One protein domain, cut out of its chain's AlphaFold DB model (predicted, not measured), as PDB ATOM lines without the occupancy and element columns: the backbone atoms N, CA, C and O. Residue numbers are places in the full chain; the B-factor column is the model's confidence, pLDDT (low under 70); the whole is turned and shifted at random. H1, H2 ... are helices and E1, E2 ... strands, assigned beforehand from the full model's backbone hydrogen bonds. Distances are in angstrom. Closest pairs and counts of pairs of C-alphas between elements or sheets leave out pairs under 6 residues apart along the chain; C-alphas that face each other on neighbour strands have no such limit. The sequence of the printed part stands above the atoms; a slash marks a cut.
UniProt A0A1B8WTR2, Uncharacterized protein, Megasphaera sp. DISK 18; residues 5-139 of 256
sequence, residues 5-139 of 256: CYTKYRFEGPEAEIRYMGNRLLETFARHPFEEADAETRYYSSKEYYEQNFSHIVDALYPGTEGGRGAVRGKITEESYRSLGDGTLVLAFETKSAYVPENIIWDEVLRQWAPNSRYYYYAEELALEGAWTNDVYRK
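This is residues 5 to 139 of the 256 residues of an uncharacterized protein of Megasphaera sp. DISK 18 (UniProt A0A1B8WTR2). A twisted antiparallel sheet, with the long strands E4, E1 and E5 at its core, has helices packed on it: H1, the longest, runs along E1 and E4, and H5 covers E5 with H4 next to it. H2 lies at one end of the longest axis and the turn of the E3 and E4 hairpin at the other. The printed part has 135 residues, with five named helices and six named strands, which follow along the chain as E1, H1, H2, H3, H4, E2, E3, E4, H5, E5 and E6; the class is mixed, helices and strands. The sheet is branched at E4, which has E1 on one side and both E2 and E3 on the other side. The whole is compact, with a radius of gyration of the C-alphas of 15.0 A and spans of 48 by 35 by 26 A.

E4, residues 88 to 98, is 31.2 A long; E1, residues 5 to 14, is 28.3 A long and begins at C-alpha 5 (131.472, 167.360, 153.077). E5, residues 118 to 125, spans 22.6 A. The short strands are E2, residues 70 to 73, E3, residues 81 to 85, and E6, residues 130 to 133, which ends at C-alpha 133 (134.330, 177.459, 159.475). H1, residues 15 to 30, spans 22.4 A, and H5, residues 103 to 113, 15.0 A. H2 is residues 39 to 44, H3 47 to 51 and H4 54 to 61.

E1 lies on one side of E4, with N 11 and O 91 2.8 A apart; E2, with N 71 and O 96 at 2.9 A, and E3, with N 82 and O 90 at 2.9 A, lie on the other side. E4 lies on one side of E1 and E5 on the other side, with N 8 and O 122 2.8 A apart; E5 forms a hairpin with E6, with N 123 and O 132 at 2.8 A. H1 is on the sheet at a height of 9.8 A, over E1 and E4. H5 is on it at 9.9 A, over E5. H4 is on the same face as H5 and H3 on the opposite face, both over none of the strands. Residues 17 to 24 of H1 touch H5, closest at the C-alphas of Met 21 and Trp 113, 5.3 A, at a steep tilt of 68 degrees, only just short of about perpendicular, opposite ways. H4 and H5 touch, closest at the C-alphas of Val 58 and Ile 105, 7.2 A, at a shallow tilt of 34 degrees, only just short of steep, the same way. In each helix every O i to N i+4 pair is within hydrogen-bond range.

The C-alphas of Ala 39 and Asp 86 are the two farthest apart, 48.7 A. The printed part has no cut and no long link. H2 is not on the sheet and touches no helix. The mean pLDDT of the printed part is 92.0, and residues 127 to 128 are under 70.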
ATOM      1  N   CYS A   5     130.886 166.182 152.472       89.69
ATOM      2  CA  CYS A   5     131.472 167.360 153.077       89.69
ATOM      3  C   CYS A   5     132.932 167.469 152.633       89.69
ATOM      4  O   CYS A   5     133.729 166.547 152.831       89.69
ATOM      5  N   TYR A   6     133.286 168.586 152.008       90.75
ATOM      6  CA  TYR A   6     134.668 168.912 151.681       90.75
ATOM      7  C   TYR A   6     135.215 169.853 152.731       90.75
ATOM      8  O   TYR A   6     134.658 170.926 152.937       90.75
ATOM      9  N   THR A   7     136.325 169.477 153.356       93.81
ATOM     10  CA  THR A   7     136.895 170.277 154.438       93.81
ATOM     11  C   THR A   7     138.350 170.607 154.162       93.81
ATOM     12  O   THR A   7     139.147 169.734 153.830       93.81
ATOM     13  N   LYS A   8     138.715 171.881 154.292       95.31
ATOM     14  CA  LYS A   8     140.099 172.357 154.258       95.31
ATOM     15  C   LYS A   8     140.570 172.509 155.695       95.31
ATOM     16  O   LYS A   8     140.004 173.338 156.395       95.31
ATOM     17  N   TYR A   9     141.610 171.790 156.106       96.94
ATOM     18  CA  TYR A   9     142.168 171.881 157.459       96.94
ATOM     19  C   TYR A   9     143.500 172.624 157.496       96.94
ATOM     20  O   TYR A   9     144.281 172.600 156.537       96.94
ATOM     21  N   ARG A  10     143.770 173.275 158.626       97.38
ATOM     22  CA  ARG A  10     145.046 173.883 159.009       97.38
ATOM     23  C   ARG A  10     145.349 173.485 160.445       97.38
ATOM     24  O   ARG A  10     144.759 174.042 161.361       97.38
ATOM     25  N   PHE A  11     146.262 172.544 160.628       97.50
ATOM     26  CA  PHE A  11     146.755 172.137 161.939       97.50
ATOM     27  C   PHE A  11     147.952 173.004 162.301       97.50
ATOM     28  O   PHE A  11     148.928 173.016 161.561       97.50
ATOM     29  N   GLU A  12     147.874 173.742 163.399       97.00
ATOM     30  CA  GLU A  12     148.878 174.699 163.859       97.00
ATOM     31  C   GLU A  12     149.395 174.300 165.238       97.00
ATOM     32  O   GLU A  12     148.607 174.065 166.152       97.00
ATOM     33  N   GLY A  13     150.715 174.292 165.409       96.88
ATOM     34  CA  GLY A  13     151.335 174.024 166.702       96.88
ATOM     35  C   GLY A  13     152.860 173.968 166.634       96.88
ATOM     36  O   GLY A  13     153.449 174.397 165.633       96.88
ATOM     37  N   PRO A  14     153.524 173.465 167.689       98.12
ATOM     38  CA  PRO A  14     154.972 173.288 167.706       98.12
ATOM     39  C   PRO A  14     155.450 172.428 166.530       98.12
ATOM     40  O   PRO A  14     154.881 171.375 166.246       98.12
ATOM     41  N   GLU A  15     156.534 172.838 165.869       98.31
ATOM     42  CA  GLU A  15     157.058 172.166 164.672       98.31
ATOM     43  C   GLU A  15     157.289 170.667 164.891       98.31
ATOM     44  O   GLU A  15     156.930 169.855 164.037       98.31
ATOM     45  N   ALA A  16     157.841 170.290 166.046       98.06
ATOM     46  CA  ALA A  16     158.095 168.894 166.377       98.06
ATOM     47  C   ALA A  16     156.807 168.052 166.407       98.06
ATOM     48  O   ALA A  16     156.801 166.936 165.888       98.06
ATOM     49  N   GLU A  17     155.717 168.588 166.962       98.38
ATOM     50  CA  GLU A  17     154.431 167.891 167.048       98.38
ATOM     51  C   GLU A  17     153.741 167.802 165.690       98.38
ATOM     52  O   GLU A  17     153.314 166.725 165.284       98.38
ATOM     53  N   ILE A  18     153.700 168.904 164.937       98.50
ATOM     54  CA  ILE A  18     153.058 168.929 163.617       98.50
ATOM     55  C   ILE A  18     153.774 167.991 162.637       98.50
ATOM     56  O   ILE A  18     153.118 167.269 161.883       98.50
ATOM     57  N   ARG A  19     155.114 167.936 162.672       98.31
ATOM     58  CA  ARG A  19     155.876 166.961 161.878       98.31
ATOM     59  C   ARG A  19     155.653 165.532 162.357       98.31
ATOM     60  O   ARG A  19     155.513 164.641 161.523       98.31
ATOM     61  N   TYR A  20     155.608 165.300 163.669       98.44
ATOM     62  CA  TYR A  20     155.308 163.976 164.209       98.44
ATOM     63  C   TYR A  20     153.931 163.489 163.742       98.44
ATOM     64  O   TYR A  20     153.835 162.410 163.163       98.44
ATOM     65  N   MET A  21     152.891 164.308 163.894       98.19
ATOM     66  CA  MET A  21     151.532 164.006 163.442       98.19
ATOM     67  C   MET A  21     151.479 163.704 161.941       98.19
ATOM     68  O   MET A  21     150.918 162.687 161.535       98.19
ATOM     69  N   GLY A  22     152.098 164.542 161.107       97.88
ATOM     70  CA  GLY A  22     152.125 164.322 159.664       97.88
ATOM     71  C   GLY A  22     152.873 163.050 159.248       97.88
ATOM     72  O   GLY A  22     152.400 162.316 158.380       97.88
ATOM     73  N   ASN A  23     153.983 162.720 159.918       97.88
ATOM     74  CA  ASN A  23     154.689 161.453 159.711       97.88
ATOM     75  C   ASN A  23     153.838 160.250 160.135       97.88
ATOM     76  O   ASN A  23     153.783 159.264 159.406       97.88
ATOM     77  N   ARG A  24     153.130 160.336 161.269       97.75
ATOM     78  CA  ARG A  24     152.221 159.277 161.736       97.75
ATOM     79  C   ARG A  24     151.082 159.034 160.755       97.75
ATOM     80  O   ARG A  24     150.776 157.879 160.482       97.75
ATOM     81  N   LEU A  25     150.504 160.089 160.182       97.06
ATOM     82  CA  LEU A  25     149.504 159.962 159.119       97.06
ATOM     83  C   LEU A  25     150.077 159.210 157.909       97.06
ATOM     84  O   LEU A  25     149.506 158.210 157.487       97.06
ATOM     85  N   LEU A  26     151.240 159.627 157.397       96.06
ATOM     86  CA  LEU A  26     151.891 158.967 156.258       96.06
ATOM     87  C   LEU A  26     152.240 157.497 156.536       96.06
ATOM     88  O   LEU A  26     152.019 156.643 155.678       96.06
ATOM     89  N   GLU A  27     152.759 157.192 157.728       95.94
ATOM     90  CA  GLU A  27     153.027 155.819 158.170       95.94
ATOM     91  C   GLU A  27     151.754 154.977 158.221       95.94
ATOM     92  O   GLU A  27     151.774 153.823 157.794       95.94
ATOM     93  N   THR A  28     150.666 155.540 158.747       94.75
ATOM     94  CA  THR A  28     149.360 154.884 158.812       94.75
ATOM     95  C   THR A  28     148.870 154.550 157.410       94.75
ATOM     96  O   THR A  28     148.631 153.384 157.120       94.75
ATOM     97  N   PHE A  29     148.822 155.522 156.501       94.25
ATOM     98  CA  PHE A  29     148.344 155.300 155.132       94.25
ATOM     99  C   PHE A  29     149.208 154.298 154.355       94.25
ATOM    100  O   PHE A  29     148.693 153.460 153.616       94.25
ATOM    101  N   ALA A  30     150.527 154.300 154.571       92.94
ATOM    102  CA  ALA A  30     151.437 153.358 153.919       92.94
ATOM    103  C   ALA A  30     151.232 151.887 154.336       92.94
ATOM    104  O   ALA A  30     151.697 150.992 153.630       92.94
ATOM    105  N   ARG A  31     150.556 151.615 155.462       92.75
ATOM    106  CA  ARG A  31     150.256 150.250 155.937       92.75
ATOM    107  C   ARG A  31     149.038 149.620 155.269       92.75
ATOM    108  O   ARG A  31     148.800 148.436 155.481       92.75
ATOM    109  N   HIS A  32     148.294 150.384 154.475       89.81
ATOM    110  CA  HIS A  32     147.074 149.926 153.819       89.81
ATOM    111  C   HIS A  32     147.177 150.106 152.296       89.81
ATOM    112  O   HIS A  32     146.448 150.913 151.717       89.81
ATOM    113  N   PRO A  33     148.102 149.394 151.621       92.12
ATOM    114  CA  PRO A  33     148.254 149.505 150.175       92.12
ATOM    115  C   PRO A  33     146.993 149.008 149.462       92.12
ATOM    116  O   PRO A  33     146.440 147.953 149.786       92.12
ATOM    117  N   PHE A  34     146.552 149.735 148.437       91.62
ATOM    118  CA  PHE A  34     145.347 149.365 147.687       91.62
ATOM    119  C   PHE A  34     145.447 147.986 147.018       91.62
ATOM    120  O   PHE A  34     144.444 147.308 146.790       91.62
ATOM    121  N   GLU A  35     146.664 147.535 146.719       90.88
ATOM    122  CA  GLU A  35     146.947 146.217 146.157       90.88
ATOM    123  C   GLU A  35     146.594 145.055 147.099       90.88
ATOM    124  O   GLU A  35     146.509 143.918 146.628       90.88
ATOM    125  N   GLU A  36     146.348 145.318 148.384       89.06
ATOM    126  CA  GLU A  36     145.910 144.333 149.382       89.06
ATOM    127  C   GLU A  36     144.402 144.405 149.676       89.06
ATOM    128  O   GLU A  36     143.863 143.499 150.308       89.06
ATOM    129  N   ALA A  37     143.694 145.412 149.150       88.81
ATOM    130  CA  ALA A  37     142.246 145.540 149.310       88.81
ATOM    131  C   ALA A  37     141.505 144.337 148.699       88.81
ATOM    132  O   ALA A  37     141.924 143.797 147.667       88.81
ATOM    133  N   ASP A  38     140.382 143.932 149.289       89.50
ATOM    134  CA  ASP A  38     139.533 142.874 148.739       89.50
ATOM    135  C   ASP A  38     138.845 143.301 147.419       89.50
ATOM    136  O   ASP A  38     138.876 144.464 147.003       89.50
ATOM    137  N   ALA A  39     138.236 142.339 146.722       89.31
ATOM    138  CA  ALA A  39     137.631 142.574 145.411       89.31
ATOM    139  C   ALA A  39     136.432 143.539 145.449       89.31
ATOM    140  O   ALA A  39     136.223 144.274 144.483       89.31
ATOM    141  N   GLU A  40     135.656 143.541 146.534       88.94
ATOM    142  CA  GLU A  40     134.514 144.440 146.700       88.94
ATOM    143  C   GLU A  40     135.004 145.876 146.909       88.94
ATOM    144  O   GLU A  40     134.575 146.796 146.209       88.94
ATOM    145  N   THR A  41     135.992 146.061 147.779       86.69
ATOM    146  CA  THR A  41     136.622 147.356 148.034       86.69
ATOM    147  C   THR A  41     137.240 147.947 146.764       86.69
ATOM    148  O   THR A  41     137.027 149.123 146.462       86.69
ATOM    149  N   ARG A  42     137.944 147.141 145.957       87.75
ATOM    150  CA  ARG A  42     138.499 147.603 144.668       87.75
ATOM    151  C   ARG A  42     137.434 147.983 143.644       87.75
ATOM    152  O   ARG A  42     137.728 148.756 142.736       87.75
ATOM    153  N   TYR A  43     136.230 147.426 143.755       87.19
ATOM    154  CA  TYR A  43     135.123 147.751 142.862       87.19
ATOM    155  C   TYR A  43     134.477 149.099 143.215       87.19
ATOM    156  O   TYR A  43     134.100 149.846 142.313       87.19
ATOM    157  N   TYR A  44     134.376 149.432 144.506       84.50
ATOM    158  CA  TYR A  44     133.679 150.636 144.975       84.50
ATOM    159  C   TYR A  44     134.587 151.817 145.352       84.50
ATOM    160  O   TYR A  44     134.083 152.933 145.494       84.50
ATOM    161  N   SER A  45     135.899 151.612 145.508       84.88
ATOM    162  CA  SER A  45     136.841 152.653 145.930       84.88
ATOM    163  C   SER A  45     137.911 152.939 144.882       84.88
ATOM    164  O   SER A  45     138.426 152.041 144.218       84.88
ATOM    165  N   SER A  46     138.317 154.206 144.790       87.69
ATOM    166  CA  SER A  46     139.572 154.552 144.130       87.69
ATOM    167  C   SER A  46     140.760 154.180 145.020       87.69
ATOM    168  O   SER A  46     140.629 154.081 146.245       87.69
ATOM    169  N   LYS A  47     141.933 154.026 144.393       90.12
ATOM    170  CA  LYS A  47     143.208 153.813 145.091       90.12
ATOM    171  C   LYS A  47     143.457 154.889 146.150       90.12
ATOM    172  O   LYS A  47     143.684 154.569 147.307       90.12
ATOM    173  N   GLU A  48     143.340 156.155 145.756       89.06
ATOM    174  CA  GLU A  48     143.556 157.300 146.647       89.06
ATOM    175  C   GLU A  48     142.589 157.304 147.837       89.06
ATOM    176  O   GLU A  48     143.024 157.466 148.970       89.06
ATOM    177  N   TYR A  49     141.290 157.092 147.597       88.19
ATOM    178  CA  TYR A  49     140.288 157.127 148.664       88.19
ATOM    179  C   TYR A  49     140.464 155.988 149.674       88.19
ATOM    180  O   TYR A  49     140.195 156.175 150.860       88.19
ATOM    181  N   TYR A  50     140.903 154.818 149.205       90.38
ATOM    182  CA  TYR A  50     141.197 153.687 150.075       90.38
ATOM    183  C   TYR A  50     142.441 153.961 150.922       90.38
ATOM    184  O   TYR A  50     142.348 153.979 152.138       90.38
ATOM    185  N   GLU A  51     143.583 154.254 150.299       93.50
ATOM    186  CA  GLU A  51     144.858 154.402 151.022       93.50
ATOM    187  C   GLU A  51     144.820 155.533 152.063       93.50
ATOM    188  O   GLU A  51     145.452 155.440 153.110       93.50
ATOM    189  N   GLN A  52     144.054 156.592 151.790       93.94
ATOM    190  CA  GLN A  52     143.933 157.779 152.641       93.94
ATOM    191  C   GLN A  52     142.718 157.737 153.587       93.94
ATOM    192  O   GLN A  52     142.309 158.776 154.120       93.94
ATOM    193  N   ASN A  53     142.081 156.573 153.751       93.88
ATOM    194  CA  ASN A  53     140.812 156.459 154.459       93.88
ATOM    195  C   ASN A  53     140.940 156.754 155.962       93.88
ATOM    196  O   ASN A  53     141.898 156.358 156.625       93.88
ATOM    197  N   PHE A  54     139.923 157.402 156.528       94.81
ATOM    198  CA  PHE A  54     139.865 157.712 157.956       94.81
ATOM    199  C   PHE A  54     139.813 156.472 158.845       94.81
ATOM    200  O   PHE A  54     140.305 156.523 159.968       94.81
ATOM    201  N   SER A  55     139.291 155.350 158.351       92.62
ATOM    202  CA  SER A  55     139.296 154.089 159.102       92.62
ATOM    203  C   SER A  55     140.702 153.604 159.446       92.62
ATOM    204  O   SER A  55     140.909 153.056 160.524       92.62
ATOM    205  N   HIS A  56     141.695 153.898 158.604       93.81
ATOM    206  CA  HIS A  56     143.099 153.608 158.894       93.81
ATOM    207  C   HIS A  56     143.635 154.475 160.039       93.81
ATOM    208  O   HIS A  56     144.395 153.999 160.878       93.81
ATOM    209  N   ILE A  57     143.197 155.736 160.121       95.62
ATOM    210  CA  ILE A  57     143.525 156.628 161.243       95.62
ATOM    211  C   ILE A  57     142.890 156.097 162.531       95.62
ATOM    212  O   ILE A  57     143.568 156.016 163.554       95.62
ATOM    213  N   VAL A  58     141.617 155.695 162.477       94.38
ATOM    214  CA  VAL A  58     140.902 155.132 163.632       94.38
ATOM    215  C   VAL A  58     141.586 153.862 164.134       94.38
ATOM    216  O   VAL A  58     141.843 153.772 165.330       94.38
ATOM    217  N   ASP A  59     141.961 152.931 163.254       92.94
ATOM    218  CA  ASP A  59     142.697 151.720 163.643       92.94
ATOM    219  C   ASP A  59     144.079 152.047 164.239       92.94
ATOM    220  O   ASP A  59     144.502 151.448 165.228       92.94
ATOM    221  N   ALA A  60     144.772 153.062 163.713       94.44
ATOM    222  CA  ALA A  60     146.055 153.503 164.261       94.44
ATOM    223  C   ALA A  60     145.941 154.148 165.656       94.44
ATOM    224  O   ALA A  60     146.883 154.044 166.447       94.44
ATOM    225  N   LEU A  61     144.828 154.827 165.949       94.25
ATOM    226  CA  LEU A  61     144.531 155.416 167.260       94.25
ATOM    227  C   LEU A  61     143.990 154.371 168.247       94.25
ATOM    228  O   LEU A  61     144.304 154.424 169.437       94.25
ATOM    229  N   TYR A  62     143.185 153.430 167.749       93.00
ATOM    230  CA  TYR A  62     142.435 152.441 168.521       93.00
ATOM    231  C   TYR A  62     142.367 151.096 167.777       93.00
ATOM    232  O   TYR A  62     141.344 150.787 167.155       93.00
ATOM    233  N   PRO A  63     143.421 150.262 167.868       90.56
ATOM    234  CA  PRO A  63     143.518 149.026 167.095       90.56
ATOM    235  C   PRO A  63     142.300 148.111 167.245       90.56
ATOM    236  O   PRO A  63     141.890 147.788 168.363       90.56
ATOM    237  N   GLY A  64     141.743 147.673 166.114       81.44
ATOM    238  CA  GLY A  64     140.553 146.819 166.060       81.44
ATOM    239  C   GLY A  64     139.215 147.561 166.170       81.44
ATOM    240  O   GLY A  64     138.176 146.912 166.286       81.44
ATOM    241  N   THR A  65     139.224 148.897 166.130       85.56
ATOM    242  CA  THR A  65     138.010 149.722 166.086       85.56
ATOM    243  C   THR A  65     137.680 150.090 164.645       85.56
ATOM    244  O   THR A  65     138.495 150.680 163.942       85.56
ATOM    245  N   GLU A  66     136.458 149.791 164.212       78.44
ATOM    246  CA  GLU A  66     135.937 150.297 162.945       78.44
ATOM    247  C   GLU A  66     135.378 151.709 163.133       78.44
ATOM    248  O   GLU A  66     134.659 151.991 164.095       78.44
ATOM    249  N   GLY A  67     135.670 152.609 162.199       81.12
ATOM    250  CA  GLY A  67     135.162 153.974 162.253       81.12
ATOM    251  C   GLY A  67     135.695 154.841 161.124       81.12
ATOM    252  O   GLY A  67     136.515 154.400 160.330       81.12
ATOM    253  N   GLY A  68     135.216 156.081 161.065       80.19
ATOM    254  CA  GLY A  68     135.640 157.084 160.090       80.19
ATOM    255  C   GLY A  68     134.997 156.930 158.714       80.19
ATOM    256  O   GLY A  68     135.174 155.930 158.021       80.19
ATOM    257  N   ARG A  69     134.252 157.956 158.286       84.88
ATOM    258  CA  ARG A  69     133.653 158.015 156.949       84.88
ATOM    259  C   ARG A  69     134.242 159.169 156.166       84.88
ATOM    260  O   ARG A  69     133.655 160.241 156.043       84.88
ATOM    261  N   GLY A  70     135.393 158.907 155.570       92.19
ATOM    262  CA  GLY A  70     136.035 159.857 154.686       92.19
ATOM    263  C   GLY A  70     137.461 159.474 154.362       92.19
ATOM    264  O   GLY A  70     137.929 158.393 154.721       92.19
ATOM    265  N   ALA A  71     138.138 160.377 153.672       94.12
ATOM    266  CA  ALA A  71     139.543 160.247 153.342       94.12
ATOM    267  C   ALA A  71     140.220 161.617 153.281       94.12
ATOM    268  O   ALA A  71     139.585 162.638 152.975       94.12
ATOM    269  N   VAL A  72     141.529 161.628 153.528       95.19
ATOM    270  CA  VAL A  72     142.388 162.755 153.146       95.19
ATOM    271  C   VAL A  72     142.446 162.818 151.617       95.19
ATOM    272  O   VAL A  72     142.524 161.795 150.941       95.19
ATOM    273  N   ARG A  73     142.367 164.025 151.054       91.25
ATOM    274  CA  ARG A  73     142.498 164.257 149.612       91.25
ATOM    275  C   ARG A  73     143.940 164.596 149.267       91.25
ATOM    276  O   ARG A  73     144.561 165.439 149.914       91.25
ATOM    277  N   GLY A  74     144.443 164.006 148.193       86.50
ATOM    278  CA  GLY A  74     145.822 164.143 147.760       86.50
ATOM    279  C   GLY A  74     146.793 163.411 148.681       86.50
ATOM    280  O   GLY A  74     146.431 162.500 149.424       86.50
ATOM    281  N   LYS A  75     148.065 163.803 148.616       87.31
ATOM    282  CA  LYS A  75     149.118 163.309 149.508       87.31
ATOM    283  C   LYS A  75     149.646 164.456 150.351       87.31
ATOM    284  O   LYS A  75     149.818 165.559 149.842       87.31
ATOM    285  N   ILE A  76     149.948 164.163 151.611       93.94
ATOM    286  CA  ILE A  76     150.707 165.074 152.465       93.94
ATOM    287  C   ILE A  76     152.155 165.074 151.963       93.94
ATOM    288  O   ILE A  76     152.783 164.019 151.856       93.94
ATOM    289  N   THR A  77     152.672 166.249 151.617       95.56
ATOM    290  CA  THR A  77     154.048 166.460 151.140       95.56
ATOM    291  C   THR A  77     154.688 167.615 151.910       95.56
ATOM    292  O   THR A  77     154.023 168.260 152.716       95.56
ATOM    293  N   GLU A  78     155.963 167.932 151.662       96.94
ATOM    294  CA  GLU A  78     156.588 169.115 152.282       96.94
ATOM    295  C   GLU A  78     155.869 170.430 151.919       96.94
ATOM    296  O   GLU A  78     155.861 171.357 152.722       96.94
ATOM    297  N   GLU A  79     155.192 170.507 150.767       96.75
ATOM    298  CA  GLU A  79     154.394 171.682 150.371       96.75
ATOM    299  C   GLU A  79     153.125 171.853 151.220       96.75
ATOM    300  O   GLU A  79     152.556 172.944 151.285       96.75
ATOM    301  N   SER A  80     152.687 170.789 151.899       97.56
ATOM    302  CA  SER A  80     151.599 170.846 152.872       97.56
ATOM    303  C   SER A  80     152.001 171.590 154.148       97.56
ATOM    304  O   SER A  80     151.120 171.963 154.922       97.56
ATOM    305  N   TYR A  81     153.297 171.817 154.387       98.19
ATOM    306  CA  TYR A  81     153.789 172.473 155.593       98.19
ATOM    307  C   TYR A  81     154.193 173.924 155.343       98.19
ATOM    308  O   TYR A  81     154.810 174.270 154.337       98.19
ATOM    309  N   ARG A  82     153.902 174.791 156.314       97.88
ATOM    310  CA  ARG A  82     154.310 176.199 156.298       97.88
ATOM    311  C   ARG A  82     154.759 176.643 157.682       97.88
ATOM    312  O   ARG A  82     153.970 176.603 158.622       97.88
ATOM    313  N   SER A  83     156.004 177.105 157.808       96.50
ATOM    314  CA  SER A  83     156.480 177.721 159.054       96.50
ATOM    315  C   SER A  83     155.835 179.092 159.246       96.50
ATOM    316  O   SER A  83     155.711 179.857 158.286       96.50
ATOM    317  N   LEU A  84     155.423 179.397 160.477       94.06
ATOM    318  CA  LEU A  84     154.959 180.733 160.866       94.06
ATOM    319  C   LEU A  84     156.058 181.563 161.549       94.06
ATOM    320  O   LEU A  84     155.809 182.713 161.887       94.06
ATOM    321  N   GLY A  85     157.257 180.998 161.714       91.75
ATOM    322  CA  GLY A  85     158.271 181.511 162.633       91.75
ATOM    323  C   GLY A  85     158.183 180.841 164.004       91.75
ATOM    324  O   GLY A  85     157.304 180.024 164.258       91.75
ATOM    325  N   ASP A  86     159.133 181.169 164.878       92.00
ATOM    326  CA  ASP A  86     159.006 180.980 166.333       92.00
ATOM    327  C   ASP A  86     158.944 179.513 166.803       92.00
ATOM    328  O   ASP A  86     158.614 179.221 167.950       92.00
ATOM    329  N   GLY A  87     159.278 178.572 165.915       93.94
ATOM    330  CA  GLY A  87     159.101 177.137 166.147       93.94
ATOM    331  C   GLY A  87     157.669 176.642 165.920       93.94
ATOM    332  O   GLY A  87     157.377 175.493 166.245       93.94
ATOM    333  N   THR A  88     156.780 177.467 165.358       96.50
ATOM    334  CA  THR A  88     155.415 177.093 164.970       96.50
ATOM    335  C   THR A  88     155.353 176.665 163.505       96.50
ATOM    336  O   THR A  88     155.875 177.329 162.600       96.50
ATOM    337  N   LEU A  89     154.658 175.556 163.260       98.25
ATOM    338  CA  LEU A  89     154.422 174.996 161.936       98.25
ATOM    339  C   LEU A  89     152.922 174.827 161.700       98.25
ATOM    340  O   LEU A  89     152.156 174.579 162.629       98.25
ATOM    341  N   VAL A  90     152.514 174.952 160.442       98.44
ATOM    342  CA  VAL A  90     151.161 174.629 159.990       98.44
ATOM    343  C   VAL A  90     151.223 173.474 159.010       98.44
ATOM    344  O   VAL A  90     151.963 173.571 158.036       98.44
ATOM    345  N   LEU A  91     150.422 172.433 159.228       98.56
ATOM    346  CA  LEU A  91     150.127 171.394 158.242       98.56
ATOM    347  C   LEU A  91     148.747 171.649 157.620       98.56
ATOM    348  O   LEU A  91     147.750 171.813 158.321       98.56
ATOM    349  N   ALA A  92     148.690 171.682 156.292       98.06
ATOM    350  CA  ALA A  92     147.503 171.973 155.506       98.06
ATOM    351  C   ALA A  92     147.168 170.825 154.547       98.06
ATOM    352  O   ALA A  92     147.977 170.462 153.696       98.06
ATOM    353  N   PHE A  93     145.944 170.309 154.629       96.50
ATOM    354  CA  PHE A  93     145.403 169.364 153.651       96.50
ATOM    355  C   PHE A  93     143.880 169.483 153.560       96.50
ATOM    356  O   PHE A  93     143.240 170.174 154.356       96.50
ATOM    357  N   GLU A  94     143.307 168.846 152.543       95.06
ATOM    358  CA  GLU A  94     141.861 168.757 152.360       95.06
ATOM    359  C   GLU A  94     141.370 167.351 152.677       95.06
ATOM    360  O   GLU A  94     142.112 166.375 152.574       95.06
ATOM    361  N   THR A  95     140.095 167.235 153.018       94.44
ATOM    362  CA  THR A  95     139.433 165.958 153.234       94.44
ATOM    363  C   THR A  95     138.089 165.913 152.530       94.44
ATOM    364  O   THR A  95     137.522 166.934 152.126       94.44
ATOM    365  N   LYS A  96     137.589 164.692 152.376       92.06
ATOM    366  CA  LYS A  96     136.231 164.408 151.936       92.06
ATOM    367  C   LYS A  96     135.603 163.439 152.929       92.06
ATOM    368  O   LYS A  96     136.105 162.326 153.061       92.06
ATOM    369  N   SER A  97     134.519 163.839 153.578       90.62
ATOM    370  CA  SER A  97     133.763 163.020 154.533       90.62
ATOM    371  C   SER A  97     132.275 162.973 154.193       90.62
ATOM    372  O   SER A  97     131.809 163.650 153.274       90.62
ATOM    373  N   ALA A  98     131.520 162.140 154.904       86.94
ATOM    374  CA  ALA A  98     130.069 162.098 154.779       86.94
ATOM    375  C   ALA A  98     129.413 163.169 155.667       86.94
ATOM    376  O   ALA A  98     129.566 163.128 156.883       86.94
ATOM    377  N   TYR A  99     128.617 164.055 155.061       82.31
ATOM    378  CA  TYR A  99     127.766 165.083 155.687       82.31
ATOM    379  C   TYR A  99     128.481 166.201 156.463       82.31
ATOM    380  O   TYR A  99     128.166 167.362 156.249       82.31
ATOM    381  N   VAL A 100     129.457 165.897 157.316       87.06
ATOM    382  CA  VAL A 100     130.098 166.884 158.201       87.06
ATOM    383  C   VAL A 100     131.607 166.653 158.314       87.06
ATOM    384  O   VAL A 100     132.086 165.557 157.996       87.06
ATOM    385  N   PRO A 101     132.379 167.656 158.766       87.94
ATOM    386  CA  PRO A 101     133.746 167.472 159.232       87.94
ATOM    387  C   PRO A 101     133.804 166.378 160.301       87.94
ATOM    388  O   PRO A 101     133.071 166.416 161.285       87.94
ATOM    389  N   GLU A 102     134.673 165.388 160.116       89.12
ATOM    390  CA  GLU A 102     134.888 164.295 161.078       89.12
ATOM    391  C   GLU A 102     135.789 164.766 162.241       89.12
ATOM    392  O   GLU A 102     136.842 164.185 162.501       89.12
ATOM    393  N   ASN A 103     135.396 165.861 162.904       88.81
ATOM    394  CA  ASN A 103     136.193 166.579 163.909       88.81
ATOM    395  C   ASN A 103     136.650 165.685 165.061       88.81
ATOM    396  O   ASN A 103     137.820 165.728 165.419       88.81
ATOM    397  N   ILE A 104     135.796 164.756 165.503       89.31
ATOM    398  CA  ILE A 104     136.118 163.770 166.548       89.31
ATOM    399  C   ILE A 104     137.419 163.008 166.233       89.31
ATOM    400  O   ILE A 104     138.217 162.731 167.124       89.31
ATOM    401  N   ILE A 105     137.668 162.669 164.963       92.81
ATOM    402  CA  ILE A 105     138.900 161.971 164.567       92.81
ATOM    403  C   ILE A 105     140.106 162.896 164.720       92.81
ATOM    404  O   ILE A 105     141.161 162.465 165.180       92.81
ATOM    405  N   TRP A 106     139.959 164.162 164.339       94.12
ATOM    406  CA  TRP A 106     141.032 165.149 164.418       94.12
ATOM    407  C   TRP A 106     141.341 165.559 165.855       94.12
ATOM    408  O   TRP A 106     142.516 165.717 166.185       94.12
ATOM    409  N   ASP A 107     140.332 165.631 166.718       92.75
ATOM    410  CA  ASP A 107     140.495 165.843 168.158       92.75
ATOM    411  C   ASP A 107     141.323 164.715 168.773       92.75
ATOM    412  O   ASP A 107     142.285 164.955 169.503       92.75
ATOM    413  N   GLU A 108     141.023 163.469 168.404       94.00
ATOM    414  CA  GLU A 108     141.771 162.299 168.858       94.00
ATOM    415  C   GLU A 108     143.197 162.240 168.297       94.00
ATOM    416  O   GLU A 108     144.137 161.897 169.024       94.00
ATOM    417  N   VAL A 109     143.387 162.625 167.031       95.75
ATOM    418  CA  VAL A 109     144.719 162.782 166.426       95.75
ATOM    419  C   VAL A 109     145.540 163.813 167.198       95.75
ATOM    420  O   VAL A 109     146.682 163.524 167.557       95.75
ATOM    421  N   LEU A 110     144.979 164.989 167.492       95.75
ATOM    422  CA  LEU A 110     145.676 166.010 168.272       95.75
ATOM    423  C   LEU A 110     145.986 165.510 169.680       95.75
ATOM    424  O   LEU A 110     147.141 165.535 170.099       95.75
ATOM    425  N   ARG A 111     144.995 164.959 170.382       94.88
ATOM    426  CA  ARG A 111     145.151 164.456 171.752       94.88
ATOM    427  C   ARG A 111     146.287 163.440 171.885       94.88
ATOM    428  O   ARG A 111     146.985 163.438 172.897       94.88
ATOM    429  N   GLN A 112     146.464 162.562 170.897       96.38
ATOM    430  CA  GLN A 112     147.480 161.509 170.952       96.38
ATOM    431  C   GLN A 112     148.816 161.894 170.311       96.38
ATOM    432  O   GLN A 112     149.859 161.438 170.784       96.38
ATOM    433  N   TRP A 113     148.812 162.660 169.218       97.69
ATOM    434  CA  TRP A 113     150.009 162.888 168.397       97.69
ATOM    435  C   TRP A 113     150.513 164.334 168.427       97.69
ATOM    436  O   TRP A 113     151.688 164.557 168.150       97.69
ATOM    437  N   ALA A 114     149.678 165.312 168.770       97.25
ATOM    438  CA  ALA A 114     150.054 166.725 168.784       97.25
ATOM    439  C   ALA A 114     149.259 167.523 169.844       97.25
ATOM    440  O   ALA A 114     148.463 168.396 169.491       97.25
ATOM    441  N   PRO A 115     149.424 167.209 171.145       95.00
ATOM    442  CA  PRO A 115     148.538 167.697 172.205       95.00
ATOM    443  C   PRO A 115     148.668 169.196 172.502       95.00
ATOM    444  O   PRO A 115     147.797 169.750 173.164       95.00
ATOM    445  N   ASN A 116     149.731 169.859 172.038       94.44
ATOM    446  CA  ASN A 116     149.910 171.310 172.161       94.44
ATOM    447  C   ASN A 116     149.595 172.037 170.844       94.44
ATOM    448  O   ASN A 116     150.032 173.169 170.624       94.44
ATOM    449  N   SER A 117     148.879 171.366 169.945       95.06
ATOM    450  CA  SER A 117     148.473 171.882 168.645       95.06
ATOM    451  C   SER A 117     146.954 172.040 168.581       95.06
ATOM    452  O   SER A 117     146.218 171.551 169.433       95.06
ATOM    453  N   ARG A 118     146.481 172.742 167.555       93.62
ATOM    454  CA  ARG A 118     145.062 173.010 167.293       93.62
ATOM    455  C   ARG A 118     144.774 172.958 165.801       93.62
ATOM    456  O   ARG A 118     145.712 173.021 165.006       93.62
ATOM    457  N   TYR A 119     143.507 172.896 165.398       94.81
ATOM    458  CA  TYR A 119     143.148 172.987 163.983       94.81
ATOM    459  C   TYR A 119     142.069 174.017 163.686       94.81
ATOM    460  O   TYR A 119     141.114 174.212 164.429       94.81
ATOM    461  N   TYR A 120     142.222 174.636 162.523       94.88
ATOM    462  CA  TYR A 120     141.211 175.458 161.888       94.88
ATOM    463  C   TYR A 120     140.697 174.728 160.663       94.88
ATOM    464  O   TYR A 120     141.486 174.118 159.932       94.88
ATOM    465  N   TYR A 121     139.411 174.842 160.376       94.94
ATOM    466  CA  TYR A 121     138.849 174.282 159.167       94.94
ATOM    467  C   TYR A 121     137.837 175.191 158.498       94.94
ATOM    468  O   TYR A 121     137.197 176.027 159.126       94.94
ATOM    469  N   TYR A 122     137.670 174.972 157.202       94.69
ATOM    470  CA  TYR A 122     136.562 175.488 156.419       94.69
ATOM    471  C   TYR A 122     135.914 174.328 155.664       94.69
ATOM    472  O   TYR A 122     136.599 173.608 154.931       94.69
ATOM    473  N   ALA A 123     134.620 174.134 155.886       93.06
ATOM    474  CA  ALA A 123     133.828 172.994 155.465       93.06
ATOM    475  C   ALA A 123     132.704 173.410 154.519       93.06
ATOM    476  O   ALA A 123     132.154 174.506 154.617       93.06
ATOM    477  N   GLU A 124     132.377 172.517 153.593       90.69
ATOM    478  CA  GLU A 124     131.361 172.729 152.573       90.69
ATOM    479  C   GLU A 124     130.553 171.446 152.359       90.69
ATOM    480  O   GLU A 124     131.092 170.445 151.882       90.69
ATOM    481  N   GLU A 125     129.258 171.496 152.652       87.38
ATOM    482  CA  GLU A 125     128.283 170.446 152.355       87.38
ATOM    483  C   GLU A 125     127.136 171.070 151.545       87.38
ATOM    484  O   GLU A 125     126.219 171.696 152.073       87.38
ATOM    485  N   LEU A 126     127.216 170.933 150.224       74.50
ATOM    486  CA  LEU A 126     126.371 171.670 149.280       74.50
ATOM    487  C   LEU A 126     124.914 171.221 149.238       74.50
ATOM    488  O   LEU A 126     124.070 171.951 148.721       74.50
ATOM    489  N   ALA A 127     124.610 170.014 149.706       68.44
ATOM    490  CA  ALA A 127     123.278 169.452 149.558       68.44
ATOM    491  C   ALA A 127     122.331 169.813 150.716       68.44
ATOM    492  O   ALA A 127     121.117 169.788 150.512       68.44
ATOM    493  N   LEU A 128     122.848 170.134 151.906       68.62
ATOM    494  CA  LEU A 128     122.055 170.381 153.115       68.62
ATOM    495  C   LEU A 128     122.518 171.620 153.887       68.62
ATOM    496  O   LEU A 128     121.694 172.493 154.152       68.62
ATOM    497  N   GLU A 129     123.795 171.695 154.271       70.00
ATOM    498  CA  GLU A 129     124.229 172.606 155.348       70.00
ATOM    499  C   GLU A 129     124.923 173.892 154.865       70.00
ATOM    500  O   GLU A 129     124.953 174.892 155.582       70.00
ATOM    501  N   GLY A 130     125.411 173.925 153.622       85.62
ATOM    502  CA  GLY A 130     126.085 175.085 153.044       85.62
ATOM    503  C   GLY A 130     127.583 175.099 153.348       85.62
ATOM    504  O   GLY A 130     128.273 174.112 153.103       85.62
ATOM    505  N   ALA A 131     128.108 176.233 153.815       90.62
ATOM    506  CA  ALA A 131     129.534 176.410 154.083       90.62
ATOM    507  C   ALA A 131     129.769 177.044 155.456       90.62
ATOM    508  O   ALA A 131     129.077 177.993 155.834       90.62
ATOM    509  N   TRP A 132     130.759 176.541 156.189       92.75
ATOM    510  CA  TRP A 132     131.065 177.011 157.535       92.75
ATOM    511  C   TRP A 132     132.534 176.844 157.908       92.75
ATOM    512  O   TRP A 132     133.303 176.167 157.230       92.75
ATOM    513  N   THR A 133     132.956 177.504 158.978       93.62
ATOM    514  CA  THR A 133     134.330 177.459 159.475       93.62
ATOM    515  C   THR A 133     134.362 177.640 160.981       93.62
ATOM    516  O   THR A 133     133.553 178.391 161.529       93.62
ATOM    517  N   ASN A 134     135.330 176.998 161.634       91.88
ATOM    518  CA  ASN A 134     135.665 177.294 163.023       91.88
ATOM    519  C   ASN A 134     136.698 178.433 163.158       91.88
ATOM    520  O   ASN A 134     137.033 178.810 164.268       91.88
ATOM    521  N   ASP A 135     137.194 179.020 162.058       91.69
ATOM    522  CA  ASP A 135     138.154 180.133 162.059       91.69
ATOM    523  C   ASP A 135     137.442 181.487 162.199       91.69
ATOM    524  O   ASP A 135     137.293 182.269 161.253       91.69
ATOM    525  N   VAL A 136     136.972 181.768 163.411       86.31
ATOM    526  CA  VAL A 136     136.188 182.972 163.733       86.31
ATOM    527  C   VAL A 136     136.992 184.259 163.518       86.31
ATOM    528  O   VAL A 136     136.441 185.277 163.091       86.31
ATOM    529  N   TYR A 137     138.310 184.208 163.727       86.31
ATOM    530  CA  TYR A 137     139.213 185.346 163.523       86.31
ATOM    531  C   TYR A 137     139.810 185.436 162.121       86.31
ATOM    532  O   TYR A 137     140.623 186.329 161.876       86.31
ATOM    533  N   ARG A 138     139.393 184.574 161.183       89.44
ATOM    534  CA  ARG A 138     139.774 184.670 159.762       89.44
ATOM    535  C   ARG A 138     141.282 184.583 159.530       89.44
ATOM    536  O   ARG A 138     141.802 185.178 158.578       89.44
ATOM    537  N   LYS A 139     141.993 183.857 160.392       91.94
ATOM    538  CA  LYS A 139     143.449 183.699 160.318       91.94
ATOM    539  C   LYS A 139     143.874 182.986 159.032       91.94
ATOM    540  O   LYS A 139     144.880 183.344 158.418       91.94
TER     541      LYS A 139